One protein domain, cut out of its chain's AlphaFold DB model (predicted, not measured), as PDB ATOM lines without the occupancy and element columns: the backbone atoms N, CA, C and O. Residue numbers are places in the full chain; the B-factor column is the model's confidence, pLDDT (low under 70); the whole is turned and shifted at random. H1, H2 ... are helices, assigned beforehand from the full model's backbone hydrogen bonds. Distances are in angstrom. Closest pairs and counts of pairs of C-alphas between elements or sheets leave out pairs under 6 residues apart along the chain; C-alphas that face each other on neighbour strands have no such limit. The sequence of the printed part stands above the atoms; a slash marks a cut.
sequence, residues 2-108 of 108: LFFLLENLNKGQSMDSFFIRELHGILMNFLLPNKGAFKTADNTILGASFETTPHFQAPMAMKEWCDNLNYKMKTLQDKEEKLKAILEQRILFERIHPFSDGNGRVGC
ATOM      1  N   LEU A   2      55.072   5.477  31.043       88.75
ATOM      2  CA  LEU A   2      54.065   6.042  30.123       88.75
ATOM      3  C   LEU A   2      54.273   5.629  28.655       88.75
ATOM      4  O   LEU A   2      53.343   5.149  28.022       88.75
ATOM      5  N   PHE A   3      55.501   5.739  28.139       93.25
ATOM      6  CA  PHE A   3      55.815   5.311  26.771       93.25
ATOM      7  C   PHE A   3      55.528   3.825  26.523       93.25
ATOM      8  O   PHE A   3      54.935   3.490  25.508       93.25
ATOM      9  N   PHE A   4      55.869   2.958  27.482       92.81
ATOM     10  CA  PHE A   4      55.584   1.522  27.403       92.81
ATOM     11  C   PHE A   4      54.075   1.248  27.339       92.81
ATOM     12  O   PHE A   4      53.633   0.433  26.535       92.81
ATOM     13  N   LEU A   5      53.274   1.954  28.144       92.50
ATOM     14  CA  LEU A   5      51.815   1.826  28.118       92.50
ATOM     15  C   LEU A   5      51.230   2.282  26.775       92.50
ATOM     16  O   LEU A   5      50.443   1.554  26.181       92.50
ATOM     17  N   LEU A   6      51.643   3.451  26.273       93.81
ATOM     18  CA  LEU A   6      51.167   3.984  24.992       93.81
ATOM     19  C   LEU A   6      51.552   3.081  23.812       93.81
ATOM     20  O   LEU A   6      50.746   2.856  22.913       93.81
ATOM     21  N   GLU A   7      52.766   2.534  23.822       95.12
ATOM     22  CA  GLU A   7      53.232   1.614  22.787       95.12
ATOM     23  C   GLU A   7      52.410   0.318  22.764       95.12
ATOM     24  O   GLU A   7      51.961  -0.112  21.701       95.12
ATOM     25  N   ASN A   8      52.171  -0.287  23.929       93.62
ATOM     26  CA  ASN A   8      51.388  -1.519  24.029       93.62
ATOM     27  C   ASN A   8      49.899  -1.295  23.733       93.62
ATOM     28  O   ASN A   8      49.262  -2.158  23.128       93.62
ATOM     29  N   LEU A   9      49.364  -0.118  24.072       92.50
ATOM     30  CA  LEU A   9      48.016   0.286  23.682       92.50
ATOM     31  C   LEU A   9      47.878   0.350  22.154       92.50
ATOM     32  O   LEU A   9      46.939  -0.218  21.603       92.50
ATOM     33  N   ASN A  10      48.842   0.967  21.462       93.06
ATOM     34  CA  ASN A  10      48.847   1.049  19.996       93.06
ATOM     35  C   ASN A  10      48.967  -0.327  19.321       93.06
ATOM     36  O   ASN A  10      48.449  -0.523  18.225       93.06
ATOM     37  N   LYS A  11      49.635  -1.282  19.975       93.50
ATOM     38  CA  LYS A  11      49.750  -2.674  19.511       93.50
ATOM     39  C   LYS A  11      48.491  -3.507  19.776       93.50
ATOM     40  O   LYS A  11      48.405  -4.625  19.276       93.50
ATOM     41  N   GLY A  12      47.535  -2.999  20.557       90.56
ATOM     42  CA  GLY A  12      46.378  -3.777  21.003       90.56
ATOM     43  C   GLY A  12      46.773  -4.971  21.875       90.56
ATOM     44  O   GLY A  12      46.110  -6.006  21.827       90.56
ATOM     45  N   GLN A  13      47.871  -4.847  22.630       90.81
ATOM     46  CA  GLN A  13      48.376  -5.908  23.499       90.81
ATOM     47  C   GLN A  13      47.297  -6.314  24.513       90.81
ATOM     48  O   GLN A  13      46.753  -5.470  25.228       90.81
ATOM     49  N   SER A  14      46.991  -7.611  24.591       91.06
ATOM     50  CA  SER A  14      46.086  -8.140  25.612       91.06
ATOM     51  C   SER A  14      46.746  -8.129  26.986       91.06
ATOM     52  O   SER A  14      47.959  -8.305  27.103       91.06
ATOM     53  N   MET A  15      45.934  -8.006  28.035       92.31
ATOM     54  CA  MET A  15      46.424  -8.110  29.405       92.31
ATOM     55  C   MET A  15      46.860  -9.542  29.693       92.31
ATOM     56  O   MET A  15      46.058 -10.466  29.605       92.31
ATOM     57  N   ASP A  16      48.114  -9.747  30.073       94.81
ATOM     58  CA  ASP A  16      48.591 -11.037  30.552       94.81
ATOM     59  C   ASP A  16      49.564 -10.862  31.727       94.81
ATOM     60  O   ASP A  16      49.946  -9.753  32.114       94.81
ATOM     61  N   SER A  17      49.931 -11.985  32.343       93.38
ATOM     62  CA  SER A  17      50.846 -11.994  33.486       93.38
ATOM     63  C   SER A  17      52.214 -11.393  33.142       93.38
ATOM     64  O   SER A  17      52.839 -10.760  33.992       93.38
ATOM     65  N   PHE A  18      52.681 -11.567  31.905       94.62
ATOM     66  CA  PHE A  18      53.969 -11.049  31.466       94.62
ATOM     67  C   PHE A  18      53.935  -9.519  31.388       94.62
ATOM     68  O   PHE A  18      54.751  -8.870  32.040       94.62
ATOM     69  N   PHE A  19      52.933  -8.947  30.720       95.44
ATOM     70  CA  PHE A  19      52.736  -7.504  30.597       95.44
ATOM     71  C   PHE A  19      52.682  -6.805  31.962       95.44
ATOM     72  O   PHE A  19      53.370  -5.808  32.186       95.44
ATOM     73  N   ILE A  20      51.917  -7.348  32.916       96.44
ATOM     74  CA  ILE A  20      51.795  -6.761  34.262       96.44
ATOM     75  C   ILE A  20      53.130  -6.819  35.013       96.44
ATOM     76  O   ILE A  20      53.506  -5.875  35.712       96.44
ATOM     77  N   ARG A  21      53.872  -7.919  34.869       97.50
ATOM     78  CA  ARG A  21      55.193  -8.078  35.483       97.50
ATOM     79  C   ARG A  21      56.228  -7.150  34.858       97.50
ATOM     80  O   ARG A  21      57.039  -6.594  35.594       97.50
ATOM     81  N   GLU A  22      56.192  -6.935  33.549       96.94
ATOM     82  CA  GLU A  22      57.048  -5.952  32.884       96.94
ATOM     83  C   GLU A  22      56.732  -4.531  33.344       96.94
ATOM     84  O   GLU A  22      57.645  -3.789  33.708       96.94
ATOM     85  N   LEU A  23      55.447  -4.171  33.421       96.38
ATOM     86  CA  LEU A  23      55.015  -2.876  33.941       96.38
ATOM     87  C   LEU A  23      55.538  -2.649  35.366       96.38
ATOM     88  O   LEU A  23      56.146  -1.612  35.644       96.38
ATOM     89  N   HIS A  24      55.371  -3.638  36.249       98.00
ATOM     90  CA  HIS A  24      55.925  -3.606  37.601       98.00
ATOM     91  C   HIS A  24      57.461  -3.517  37.592       98.00
ATOM     92  O   HIS A  24      58.042  -2.752  38.361       98.00
ATOM     93  N   GLY A  25      58.127  -4.249  36.697       98.00
ATOM     94  CA  GLY A  25      59.575  -4.208  36.498       98.00
ATOM     95  C   GLY A  25      60.088  -2.813  36.140       98.00
ATOM     96  O   GLY A  25      61.060  -2.344  36.730       98.00
ATOM     97  N   ILE A  26      59.404  -2.127  35.224       97.00
ATOM     98  CA  ILE A  26      59.709  -0.749  34.821       97.00
ATOM     99  C   ILE A  26      59.459   0.217  35.981       97.00
ATOM    100  O   ILE A  26      60.284   1.092  36.240       97.00
ATOM    101  N   LEU A  27      58.327   0.069  36.669       96.31
ATOM    102  CA  LEU A  27      57.917   0.954  37.756       96.31
ATOM    103  C   LEU A  27      58.846   0.846  38.981       96.31
ATOM    104  O   LEU A  27      59.154   1.861  39.598       96.31
ATOM    105  N   MET A  28      59.300  -0.363  39.320       97.31
ATOM    106  CA  MET A  28      60.189  -0.633  40.461       97.31
ATOM    107  C   MET A  28      61.669  -0.697  40.075       97.31
ATOM    108  O   MET A  28      62.503  -1.169  40.858       97.31
ATOM    109  N   ASN A  29      62.021  -0.249  38.868       96.38
ATOM    110  CA  ASN A  29      63.403  -0.278  38.427       96.38
ATOM    111  C   ASN A  29      64.288   0.558  39.362       96.38
ATOM    112  O   ASN A  29      63.930   1.674  39.726       96.38
ATOM    113  N   PHE A  30      65.426  -0.006  39.771       95.38
ATOM    114  CA  PHE A  30      66.337   0.539  40.794       95.38
ATOM    115  C   PHE A  30      65.759   0.729  42.211       95.38
ATOM    116  O   PHE A  30      66.502   1.144  43.094       95.38
ATOM    117  N   LEU A  31      64.489   0.386  42.457       96.69
ATOM    118  CA  LEU A  31      63.866   0.466  43.784       96.69
ATOM    119  C   LEU A  31      63.846  -0.887  44.495       96.69
ATOM    120  O   LEU A  31      64.089  -0.950  45.696       96.69
ATOM    121  N   LEU A  32      63.572  -1.969  43.756       96.12
ATOM    122  CA  LEU A  32      63.440  -3.312  44.321       96.12
ATOM    123  C   LEU A  32      64.327  -4.340  43.602       96.12
ATOM    124  O   LEU A  32      64.407  -4.337  42.366       96.12
ATOM    125  N   PRO A  33      64.943  -5.280  44.344       95.94
ATOM    126  CA  PRO A  33      65.693  -6.384  43.751       95.94
ATOM    127  C   PRO A  33      64.775  -7.389  43.037       95.94
ATOM    128  O   PRO A  33      65.151  -7.939  42.007       95.94
ATOM    129  N   ASN A  34      63.551  -7.585  43.533       96.94
ATOM    130  CA  ASN A  34      62.545  -8.509  43.000       96.94
ATOM    131  C   ASN A  34      61.524  -7.826  42.064       96.94
ATOM    132  O   ASN A  34      60.392  -8.290  41.914       96.94
ATOM    133  N   LYS A  35      61.904  -6.711  41.428       97.44
ATOM    134  CA  LYS A  35      61.072  -6.035  40.424       97.44
ATOM    135  C   LYS A  35      60.604  -7.018  39.338       97.44
ATOM    136  O   LYS A  35      61.358  -7.869  38.877       97.44
ATOM    137  N   GLY A  36      59.337  -6.919  38.950       97.75
ATOM    138  CA  GLY A  36      58.690  -7.830  37.995       97.75
ATOM    139  C   GLY A  36      58.481  -9.280  38.465       97.75
ATOM    140  O   GLY A  36      57.938 -10.086  37.710       97.75
ATOM    141  N   ALA A  37      58.857  -9.644  39.693       98.25
ATOM    142  CA  ALA A  37      58.528 -10.942  40.278       98.25
ATOM    143  C   ALA A  37      57.318 -10.818  41.206       98.25
ATOM    144  O   ALA A  37      57.213  -9.851  41.958       98.25
ATOM    145  N   PHE A  38      56.418 -11.802  41.170       98.44
ATOM    146  CA  PHE A  38      55.367 -11.907  42.179       98.44
ATOM    147  C   PHE A  38      55.962 -12.133  43.571       98.44
ATOM    148  O   PHE A  38      57.112 -12.558  43.714       98.44
ATOM    149  N   LYS A  39      55.175 -11.822  44.600       98.12
ATOM    150  CA  LYS A  39      55.574 -11.989  45.994       98.12
ATOM    151  C   LYS A  39      55.938 -13.448  46.279       98.12
ATOM    152  O   LYS A  39      55.279 -14.369  45.807       98.12
ATOM    153  N   THR A  40      56.995 -13.637  47.061       97.75
ATOM    154  CA  THR A  40      57.486 -14.947  47.524       97.75
ATOM    155  C   THR A  40      57.235 -15.166  49.015       97.75
ATOM    156  O   THR A  40      57.627 -16.185  49.566       97.75
ATOM    157  N   ALA A  41      56.612 -14.186  49.662       97.62
ATOM    158  CA  ALA A  41      56.143 -14.222  51.034       97.62
ATOM    159  C   ALA A  41      54.779 -13.529  51.080       97.62
ATOM    160  O   ALA A  41      54.476 -12.688  50.223       97.62
ATOM    161  N   ASP A  42      53.957 -13.897  52.055       98.06
ATOM    162  CA  ASP A  42      52.647 -13.280  52.231       98.06
ATOM    163  C   ASP A  42      52.803 -11.811  52.642       98.06
ATOM    164  O   ASP A  42      53.754 -11.429  53.326       98.06
ATOM    165  N   ASN A  43      51.882 -10.971  52.176       97.25
ATOM    166  CA  ASN A  43      51.863  -9.544  52.471       97.25
ATOM    167  C   ASN A  43      50.461  -9.109  52.909       97.25
ATOM    168  O   ASN A  43      49.456  -9.749  52.599       97.25
ATOM    169  N   THR A  44      50.404  -7.993  53.626       97.06
ATOM    170  CA  THR A  44      49.164  -7.462  54.189       97.06
ATOM    171  C   THR A  44      49.065  -5.983  53.872       97.06
ATOM    172  O   THR A  44      50.063  -5.261  53.905       97.06
ATOM    173  N   ILE A  45      47.851  -5.520  53.592       96.81
ATOM    174  CA  ILE A  45      47.556  -4.097  53.451       96.81
ATOM    175  C   ILE A  45      47.174  -3.570  54.833       96.81
ATOM    176  O   ILE A  45      46.165  -3.982  55.407       96.81
ATOM    177  N   LEU A  46      47.979  -2.661  55.384       96.06
ATOM    178  CA  LEU A  46      47.697  -2.080  56.693       96.06
ATOM    179  C   LEU A  46      46.351  -1.340  56.673       96.06
ATOM    180  O   LEU A  46      46.108  -0.498  55.811       96.06
ATOM    181  N   GLY A  47      45.484  -1.658  57.637       96.25
ATOM    182  CA  GLY A  47      44.143  -1.077  57.748       96.25
ATOM    183  C   GLY A  47      43.077  -1.748  56.874       96.25
ATOM    184  O   GLY A  47      41.902  -1.410  57.005       96.25
ATOM    185  N   ALA A  48      43.438  -2.714  56.023       95.25
ATOM    186  CA  ALA A  48      42.453  -3.548  55.345       95.25
ATOM    187  C   ALA A  48      41.865  -4.587  56.311       95.25
ATOM    188  O   ALA A  48      42.574  -5.178  57.122       95.25
ATOM    189  N   SER A  49      40.563  -4.849  56.191       95.50
ATOM    190  CA  SER A  49      39.855  -5.893  56.947       95.50
ATOM    191  C   SER A  49      39.905  -7.272  56.275       95.50
ATOM    192  O   SER A  49      39.135  -8.161  56.634       95.50
ATOM    193  N   PHE A  50      40.766  -7.448  55.269       95.00
ATOM    194  CA  PHE A  50      40.907  -8.685  54.506       95.00
ATOM    195  C   PHE A  50      42.375  -9.095  54.385       95.00
ATOM    196  O   PHE A  50      43.270  -8.250  54.365       95.00
ATOM    197  N   GLU A  51      42.597 -10.398  54.242       96.62
ATOM    198  CA  GLU A  51      43.897 -10.960  53.886       96.62
ATOM    199  C   GLU A  51      44.083 -10.950  52.369       96.62
ATOM    200  O   GLU A  51      43.131 -11.156  51.607       96.62
ATOM    201  N   THR A  52      45.311 -10.694  51.922       98.25
ATOM    202  CA  THR A  52      45.636 -10.773  50.497       98.25
ATOM    203  C   THR A  52      45.841 -12.230  50.078       98.25
ATOM    204  O   THR A  52      46.058 -13.109  50.911       98.25
ATOM    205  N   THR A  53      45.793 -12.506  48.775       98.50
ATOM    206  CA  THR A  53      46.047 -13.858  48.250       98.50
ATOM    207  C   THR A  53      47.412 -14.394  48.715       98.50
ATOM    208  O   THR A  53      48.401 -13.686  48.549       98.50
ATOM    209  N   PRO A  54      47.526 -15.635  49.220       98.56
ATOM    210  CA  PRO A  54      48.818 -16.212  49.592       98.56
ATOM    211  C   PRO A  54      49.821 -16.223  48.432       98.56
ATOM    212  O   PRO A  54      49.451 -16.415  47.270       98.56
ATOM    213  N   HIS A  55      51.109 -16.055  48.726       98.38
ATOM    214  CA  HIS A  55      52.165 -15.912  47.717       98.38
ATOM    215  C   HIS A  55      52.195 -17.053  46.687       98.38
ATOM    216  O   HIS A  55      52.329 -16.803  45.491       98.38
ATOM    217  N   PHE A  56      51.981 -18.298  47.121       98.06
ATOM    218  CA  PHE A  56      51.964 -19.470  46.241       98.06
ATOM    219  C   PHE A  56      50.754 -19.514  45.290       98.06
ATOM    220  O   PHE A  56      50.799 -20.204  44.274       98.06
ATOM    221  N   GLN A  57      49.686 -18.767  45.587       98.50
ATOM    222  CA  GLN A  57      48.490 -18.661  44.743       98.50
ATOM    223  C   GLN A  57      48.523 -17.439  43.820       98.50
ATOM    224  O   GLN A  57      47.821 -17.426  42.808       98.50
ATOM    225  N   ALA A  58      49.349 -16.430  44.122       98.00
ATOM    226  CA  ALA A  58      49.410 -15.181  43.362       98.00
ATOM    227  C   ALA A  58      49.622 -15.376  41.844       98.00
ATOM    228  O   ALA A  58      48.926 -14.706  41.077       98.00
ATOM    229  N   PRO A  59      50.485 -16.301  41.362       97.88
ATOM    230  CA  PRO A  59      50.638 -16.527  39.925       97.88
ATOM    231  C   PRO A  59      49.348 -16.999  39.241       97.88
ATOM    232  O   PRO A  59      49.010 -16.498  38.168       97.88
ATOM    233  N   MET A  60      48.620 -17.934  39.862       98.25
ATOM    234  CA  MET A  60      47.367 -18.454  39.308       98.25
ATOM    235  C   MET A  60      46.260 -17.402  39.376       98.25
ATOM    236  O   MET A  60      45.612 -17.137  38.367       98.25
ATOM    237  N   ALA A  61      46.111 -16.727  40.519       98.31
ATOM    238  CA  ALA A  61      45.119 -15.668  40.693       98.31
ATOM    239  C   ALA A  61      45.309 -14.529  39.675       98.31
ATOM    240  O   ALA A  61      44.342 -14.034  39.104       98.31
ATOM    241  N   MET A  62      46.559 -14.150  39.382       98.31
ATOM    242  CA  MET A  62      46.849 -13.147  38.354       98.31
ATOM    243  C   MET A  62      46.540 -13.630  36.939       98.31
ATOM    244  O   MET A  62      46.090 -12.835  36.117       98.31
ATOM    245  N   LYS A  63      46.759 -14.915  36.641       97.81
ATOM    246  CA  LYS A  63      46.358 -15.486  35.351       97.81
ATOM    247  C   LYS A  63      44.840 -15.399  35.176       97.81
ATOM    248  O   LYS A  63      44.376 -14.880  34.166       97.81
ATOM    249  N   GLU A  64      44.083 -15.849  36.173       98.06
ATOM    250  CA  GLU A  64      42.618 -15.793  36.157       98.06
ATOM    251  C   GLU A  64      42.098 -14.355  36.067       98.06
ATOM    252  O   GLU A  64      41.156 -14.075  35.325       98.06
ATOM    253  N   TRP A  65      42.729 -13.421  36.780       98.06
ATOM    254  CA  TRP A  65      42.407 -11.997  36.711       98.06
ATOM    255  C   TRP A  65      42.563 -11.443  35.285       98.06
ATOM    256  O   TRP A  65      41.640 -10.810  34.769       98.06
ATOM    257  N   CYS A  66      43.685 -11.742  34.617       97.56
ATOM    258  CA  CYS A  66      43.933 -11.336  33.231       97.56
ATOM    259  C   CYS A  66      42.906 -11.936  32.266       97.56
ATOM    260  O   CYS A  66      42.317 -11.213  31.458       97.56
ATOM    261  N   ASP A  67      42.664 -13.245  32.371       97.50
ATOM    262  CA  ASP A  67      41.724 -13.971  31.514       97.50
ATOM    263  C   ASP A  67      40.306 -13.385  31.644       97.50
ATOM    264  O   ASP A  67      39.646 -13.090  30.642       97.50
ATOM    265  N   ASN A  68      39.867 -13.115  32.876       96.94
ATOM    266  CA  ASN A  68      38.566 -12.517  33.164       96.94
ATOM    267  C   ASN A  68      38.442 -11.077  32.651       96.94
ATOM    268  O   ASN A  68      37.405 -10.713  32.088       96.94
ATOM    269  N   LEU A  69      39.471 -10.243  32.834       96.06
ATOM    270  CA  LEU A  69      39.470  -8.871  32.326       96.06
ATOM    271  C   LEU A  69      39.379  -8.862  30.796       96.06
ATOM    272  O   LEU A  69      38.500  -8.199  30.245       96.06
ATOM    273  N   ASN A  70      40.218  -9.642  30.112       96.19
ATOM    274  CA  ASN A  70      40.191  -9.749  28.652       96.19
ATOM    275  C   ASN A  70      38.829 -10.236  28.143       96.19
ATOM    276  O   ASN A  70      38.285  -9.676  27.189       96.19
ATOM    277  N   TYR A  71      38.248 -11.246  28.799       96.94
ATOM    278  CA  TYR A  71      36.924 -11.752  28.452       96.94
ATOM    279  C   TYR A  71      35.844 -10.669  28.582       96.94
ATOM    280  O   TYR A  71      35.078 -10.452  27.638       96.94
ATOM    281  N   LYS A  72      35.807  -9.939  29.706       96.25
ATOM    282  CA  LYS A  72      34.859  -8.831  29.912       96.25
ATOM    283  C   LYS A  72      35.058  -7.724  28.869       96.25
ATOM    284  O   LYS A  72      34.085  -7.249  28.295       96.25
ATOM    285  N   MET A  73      36.301  -7.348  28.557       95.19
ATOM    286  CA  MET A  73      36.587  -6.295  27.567       95.19
ATOM    287  C   MET A  73      36.162  -6.669  26.142       95.19
ATOM    288  O   MET A  73      35.776  -5.785  25.370       95.19
ATOM    289  N   LYS A  74      36.201  -7.965  25.811       95.62
ATOM    290  CA  LYS A  74      35.775  -8.502  24.514       95.62
ATOM    291  C   LYS A  74      34.258  -8.657  24.394       95.62
ATOM    292  O   LYS A  74      33.721  -8.467  23.307       95.62
ATOM    293  N   THR A  75      33.581  -9.051  25.471       96.94
ATOM    294  CA  THR A  75      32.155  -9.419  25.428       96.94
ATOM    295  C   THR A  75      31.220  -8.249  25.693       96.94
ATOM    296  O   THR A  75      30.213  -8.116  24.997       96.94
ATOM    297  N   LEU A  76      31.561  -7.376  26.645       96.75
ATOM    298  CA  LEU A  76      30.757  -6.201  26.964       96.75
ATOM    299  C   LEU A  76      30.751  -5.235  25.773       96.75
ATOM    300  O   LEU A  76      31.791  -4.973  25.163       96.75
ATOM    301  N   GLN A  77      29.579  -4.701  25.445       94.56
ATOM    302  CA  GLN A  77      29.410  -3.720  24.367       94.56
ATOM    303  C   GLN A  77      29.246  -2.310  24.930       94.56
ATOM    304  O   GLN A  77      29.796  -1.354  24.380       94.56
ATOM    305  N   ASP A  78      28.538  -2.195  26.054       97.19
ATOM    306  CA  ASP A  78      28.265  -0.921  26.694       97.19
ATOM    307  C   ASP A  78      29.500  -0.345  27.410       97.19
ATOM    308  O   ASP A  78      30.314  -1.058  28.007       97.19
ATOM    309  N   LYS A  79      29.650   0.981  27.335       96.25
ATOM    310  CA  LYS A  79      30.798   1.686  27.919       96.25
ATOM    311  C   LYS A  79      30.723   1.753  29.442       96.25
ATOM    312  O   LYS A  79      31.768   1.656  30.084       96.25
ATOM    313  N   GLU A  80      29.535   1.916  30.021       97.50
ATOM    314  CA  GLU A  80      29.375   1.946  31.476       97.50
ATOM    315  C   GLU A  80      29.627   0.568  32.083       97.50
ATOM    316  O   GLU A  80      30.279   0.462  33.121       97.50
ATOM    317  N   GLU A  81      29.181  -0.499  31.422       97.25
ATOM    318  CA  GLU A  81      29.485  -1.870  31.836       97.25
ATOM    319  C   GLU A  81      30.987  -2.160  31.786       97.25
ATOM    320  O   GLU A  81      31.536  -2.728  32.735       97.25
ATOM    321  N   LYS A  82      31.689  -1.719  30.731       97.19
ATOM    322  CA  LYS A  82      33.157  -1.822  30.669       97.19
ATOM    323  C   LYS A  82      33.831  -1.052  31.796       97.19
ATOM    324  O   LYS A  82      34.755  -1.575  32.415       97.19
ATOM    325  N   LEU A  83      33.366   0.161  32.085       97.38
ATOM    326  CA  LEU A  83      33.902   0.962  33.181       97.38
ATOM    327  C   LEU A  83      33.702   0.262  34.532       97.38
ATOM    328  O   LEU A  83      34.657   0.132  35.294       97.38
ATOM    329  N   LYS A  84      32.497  -0.250  34.807       97.50
ATOM    330  CA  LYS A  84      32.206  -1.031  36.020       97.50
ATOM    331  C   LYS A  84      33.115  -2.251  36.122       97.50
ATOM    332  O   LYS A  84      33.730  -2.461  37.164       97.50
ATOM    333  N   ALA A  85      33.284  -2.995  35.029       97.12
ATOM    334  CA  ALA A  85      34.191  -4.135  34.980       97.12
ATOM    335  C   ALA A  85      35.639  -3.745  35.317       97.12
ATOM    336  O   ALA A  85      36.286  -4.453  36.081       97.12
ATOM    337  N   ILE A  86      36.147  -2.623  34.799       96.25
ATOM    338  CA  ILE A  86      37.498  -2.133  35.115       96.25
ATOM    339  C   ILE A  86      37.621  -1.783  36.608       96.25
ATOM    340  O   ILE A  86      38.588  -2.187  37.253       96.25
ATOM    341  N   LEU A  87      36.628  -1.094  37.180       97.25
ATOM    342  CA  LEU A  87      36.611  -0.736  38.605       97.25
ATOM    343  C   LEU A  87      36.545  -1.971  39.518       97.25
ATOM    344  O   LEU A  87      37.229  -2.026  40.538       97.25
ATOM    345  N   GLU A  88      35.778  -2.993  39.142       97.31
ATOM    346  CA  GLU A  88      35.771  -4.282  39.841       97.31
ATOM    347  C   GLU A  88      37.143  -4.960  39.774       97.31
ATOM    348  O   GLU A  88      37.661  -5.418  40.794       97.31
ATOM    349  N   GLN A  89      37.762  -4.998  38.587       96.38
ATOM    350  CA  GLN A  89      39.082  -5.607  38.423       96.38
ATOM    351  C   GLN A  89      40.160  -4.861  39.214       96.38
ATOM    352  O   GLN A  89      41.055  -5.514  39.750       96.38
ATOM    353  N   ARG A  90      40.050  -3.536  39.381       96.44
ATOM    354  CA  ARG A  90      40.918  -2.747  40.273       96.44
ATOM    355  C   ARG A  90      40.855  -3.253  41.715       96.44
ATOM    356  O   ARG A  90      41.897  -3.453  42.337       96.44
ATOM    357  N   ILE A  91      39.648  -3.483  42.237       96.62
ATOM    358  CA  ILE A  91      39.440  -3.998  43.600       96.62
ATOM    359  C   ILE A  91      40.008  -5.416  43.727       96.62
ATOM    360  O   ILE A  91      40.679  -5.728  44.710       96.62
ATOM    361  N   LEU A  92      39.766  -6.272  42.730       97.50
ATOM    362  CA  LEU A  92      40.282  -7.643  42.720       97.50
ATOM    363  C   LEU A  92      41.813  -7.681  42.662       97.50
ATOM    364  O   LEU A  92      42.422  -8.453  43.396       97.50
ATOM    365  N   PHE A  93      42.439  -6.810  41.869       98.06
ATOM    366  CA  PHE A  93      43.894  -6.698  41.803       98.06
ATOM    367  C   PHE A  93      44.494  -6.344  43.171       98.06
ATOM    368  O   PHE A  93      45.459  -6.972  43.605       98.06
ATOM    369  N   GLU A  94      43.896  -5.386  43.890       97.25
ATOM    370  CA  GLU A  94      44.338  -5.034  45.246       97.25
ATOM    371  C   GLU A  94      44.141  -6.169  46.250       97.25
ATOM    372  O   GLU A  94      44.973  -6.340  47.136       97.25
ATOM    373  N   ARG A  95      43.087  -6.980  46.102       97.69
ATOM    374  CA  ARG A  95      42.888  -8.177  46.936       97.69
ATOM    375  C   ARG A  95      43.936  -9.256  46.667       97.69
ATOM    376  O   ARG A  95      44.390  -9.901  47.610       97.69
ATOM    377  N   ILE A  96      44.350  -9.434  45.413       98.38
ATOM    378  CA  ILE A  96      45.446 -10.351  45.074       98.38
ATOM    379  C   ILE A  96      46.770  -9.827  45.645       98.38
ATOM    380  O   ILE A  96      47.567 -10.596  46.193       98.38
ATOM    381  N   HIS A  97      46.990  -8.514  45.542       98.44
ATOM    382  CA  HIS A  97      48.196  -7.818  45.991       98.44
ATOM    383  C   HIS A  97      49.483  -8.559  45.565       98.44
ATOM    384  O   HIS A  97      50.251  -9.033  46.412       98.44
ATOM    385  N   PRO A  98      49.678  -8.773  44.248       98.50
ATOM    386  CA  PRO A  98      50.561  -9.818  43.721       98.50
ATOM    387  C   PRO A  98      52.061  -9.550  43.895       98.50
ATOM    388  O   PRO A  98      52.853 -10.484  43.786       98.50
ATOM    389  N   PHE A  99      52.473  -8.308  44.135       98.56
ATOM    390  CA  PHE A  99      53.873  -7.902  44.263       98.56
ATOM    391  C   PHE A  99      54.233  -7.577  45.712       98.56
ATOM    392  O   PHE A  99      53.358  -7.297  46.528       98.56
ATOM    393  N   SER A 100      55.525  -7.590  46.052       97.44
ATOM    394  CA  SER A 100      55.976  -7.232  47.406       97.44
ATOM    395  C   SER A 100      55.720  -5.767  47.761       97.44
ATOM    396  O   SER A 100      55.526  -5.458  48.928       97.44
ATOM    397  N   ASP A 101      55.729  -4.880  46.765       97.31
ATOM    398  CA  ASP A 101      55.399  -3.459  46.879       97.31
ATOM    399  C   ASP A 101      54.970  -2.941  45.490       97.31
ATOM    400  O   ASP A 101      55.029  -3.666  44.498       97.31
ATOM    401  N   GLY A 102      54.486  -1.705  45.397       96.62
ATOM    402  CA  GLY A 102      54.125  -1.065  44.137       96.62
ATOM    403  C   GLY A 102      52.744  -1.432  43.598       96.62
ATOM    404  O   GLY A 102      52.332  -0.840  42.603       96.62
ATOM    405  N   ASN A 103      51.995  -2.319  44.264       97.50
ATOM    406  CA  ASN A 103      50.674  -2.792  43.822       97.50
ATOM    407  C   ASN A 103      49.700  -1.643  43.504       97.50
ATOM    408  O   ASN A 103      49.133  -1.611  42.414       97.50
ATOM    409  N   GLY A 104      49.614  -0.640  44.386       95.12
ATOM    410  CA  GLY A 104      48.751   0.532  44.201       95.12
ATOM    411  C   GLY A 104      49.007   1.328  42.919       95.12
ATOM    412  O   GLY A 104      48.083   1.912  42.362       95.12
ATOM    413  N   ARG A 105      50.259   1.333  42.447       94.88
ATOM    414  CA  ARG A 105      50.703   2.034  41.232       94.88
ATOM    415  C   ARG A 105      50.650   1.152  39.984       94.88
ATOM    416  O   ARG A 105      50.574   1.679  38.889       94.88
ATOM    417  N   VAL A 106      50.746  -0.169  40.130       95.25
ATOM    418  CA  VAL A 106      50.611  -1.102  38.999       95.25
ATOM    419  C   VAL A 106      49.149  -1.292  38.626       95.25
ATOM    420  O   VAL A 106      48.832  -1.410  37.450       95.25
ATOM    421  N   GLY A 107      48.265  -1.346  39.620       90.25
ATOM    422  CA  GLY A 107      46.852  -1.579  39.377       90.25
ATOM    423  C   GLY A 107      46.044  -0.324  39.036       90.25
ATOM    424  O   GLY A 107      44.841  -0.480  38.865       90.25
ATOM    425  N   CYS A 108      46.642   0.876  38.998       83.56
ATOM    426  CA  CYS A 108      45.954   2.114  38.604       83.56
ATOM    427  C   CYS A 108      45.807   2.230  37.083       83.56
ATOM    428  O   CYS A 108      44.728   2.693  36.659       83.56
TER     429      CYS A 108
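This is residues 2 to 108 of the 108 residues of the protein "Fido domain-containing protein" of Helicobacter pylori Hp H-6 (UniProt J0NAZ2). Two long helices, H3 and H4, lie side by side as a straight helical hairpin, and the smaller helices H1, H2 and H5 lie over one side of it. H2 packs on residues 59 to 66 of H3 at about a right angle, the short H5 packs on H2, H1 lies farthest out near H2, and the long link of residues 28 to 57 wraps round the end of the hairpin where H3 begins and H4 ends. The printed part has 107 residues with five named helices, in the order H1, H2, H3, H4, H5, and no named strand, and its class is all helix. It is compact, with a radius of gyration of the C-alphas of 14.1 A and spans of 39 by 33 by 22 A.

H1 is residues 2 to 10 and starts with C-alpha 2 at (54.065, 6.042, 30.123). H2 is residues 17 to 27, 15.4 A from first to last C-alpha. After the link of residues 28 to 57, H3 runs from residue 58, with its C-alpha at (49.410, -15.181, 43.362), to residue 75, 25.5 A long. H4 is residues 79 to 96, 25.6 A long. H5 is residues 103 to 106 and ends with C-alpha 106 at (50.611, -1.102, 38.999).

H1 and H2 are close but not clearly touching, with the closest C-alphas, those of Phe 4 and Leu 23, 7.9 A apart. They run opposite ways at a shallow tilt of 28 degrees. H1 is apart from H3, H4 and H5. H2 touches H3 about perpendicular, at 74 degrees, and the closest C-alphas are those of Ser 17 and Lys 63, 6.0 A apart. H3 touches H2 with residues 59 to 66 alone. H3 and H4 form a helical hairpin: they touch and run opposite ways at a shallow tilt of 2 degrees, with the closest C-alphas, those of Met 73 and Lys 82, 6.4 A apart. H4 and H5 are close but not clearly touching, with the closest C-alphas, those of Glu 94 and Asn 103, 6.9 A apart. H5 touches H2, where the C-alphas of Val 106 and His 24, the closest, are 6.0 A apart. H2 and H4 are apart, as are H3 and H5. In H1, H2, H3 and H4 every O i to N i+4 pair is within hydrogen-bond range, and H5 is too short for such a pair.

The two C-alphas farthest apart are those of Pro 33 and Asp 78, at 41.5 A. The printed part has no cut, and Cys 108 is the chain's last residue. The link from H2 to H3 is long, with 30 residues, and the link from H3 to H4 is tight, with 3. The mean pLDDT of the printed part is 96.2, and no printed residue is under 70.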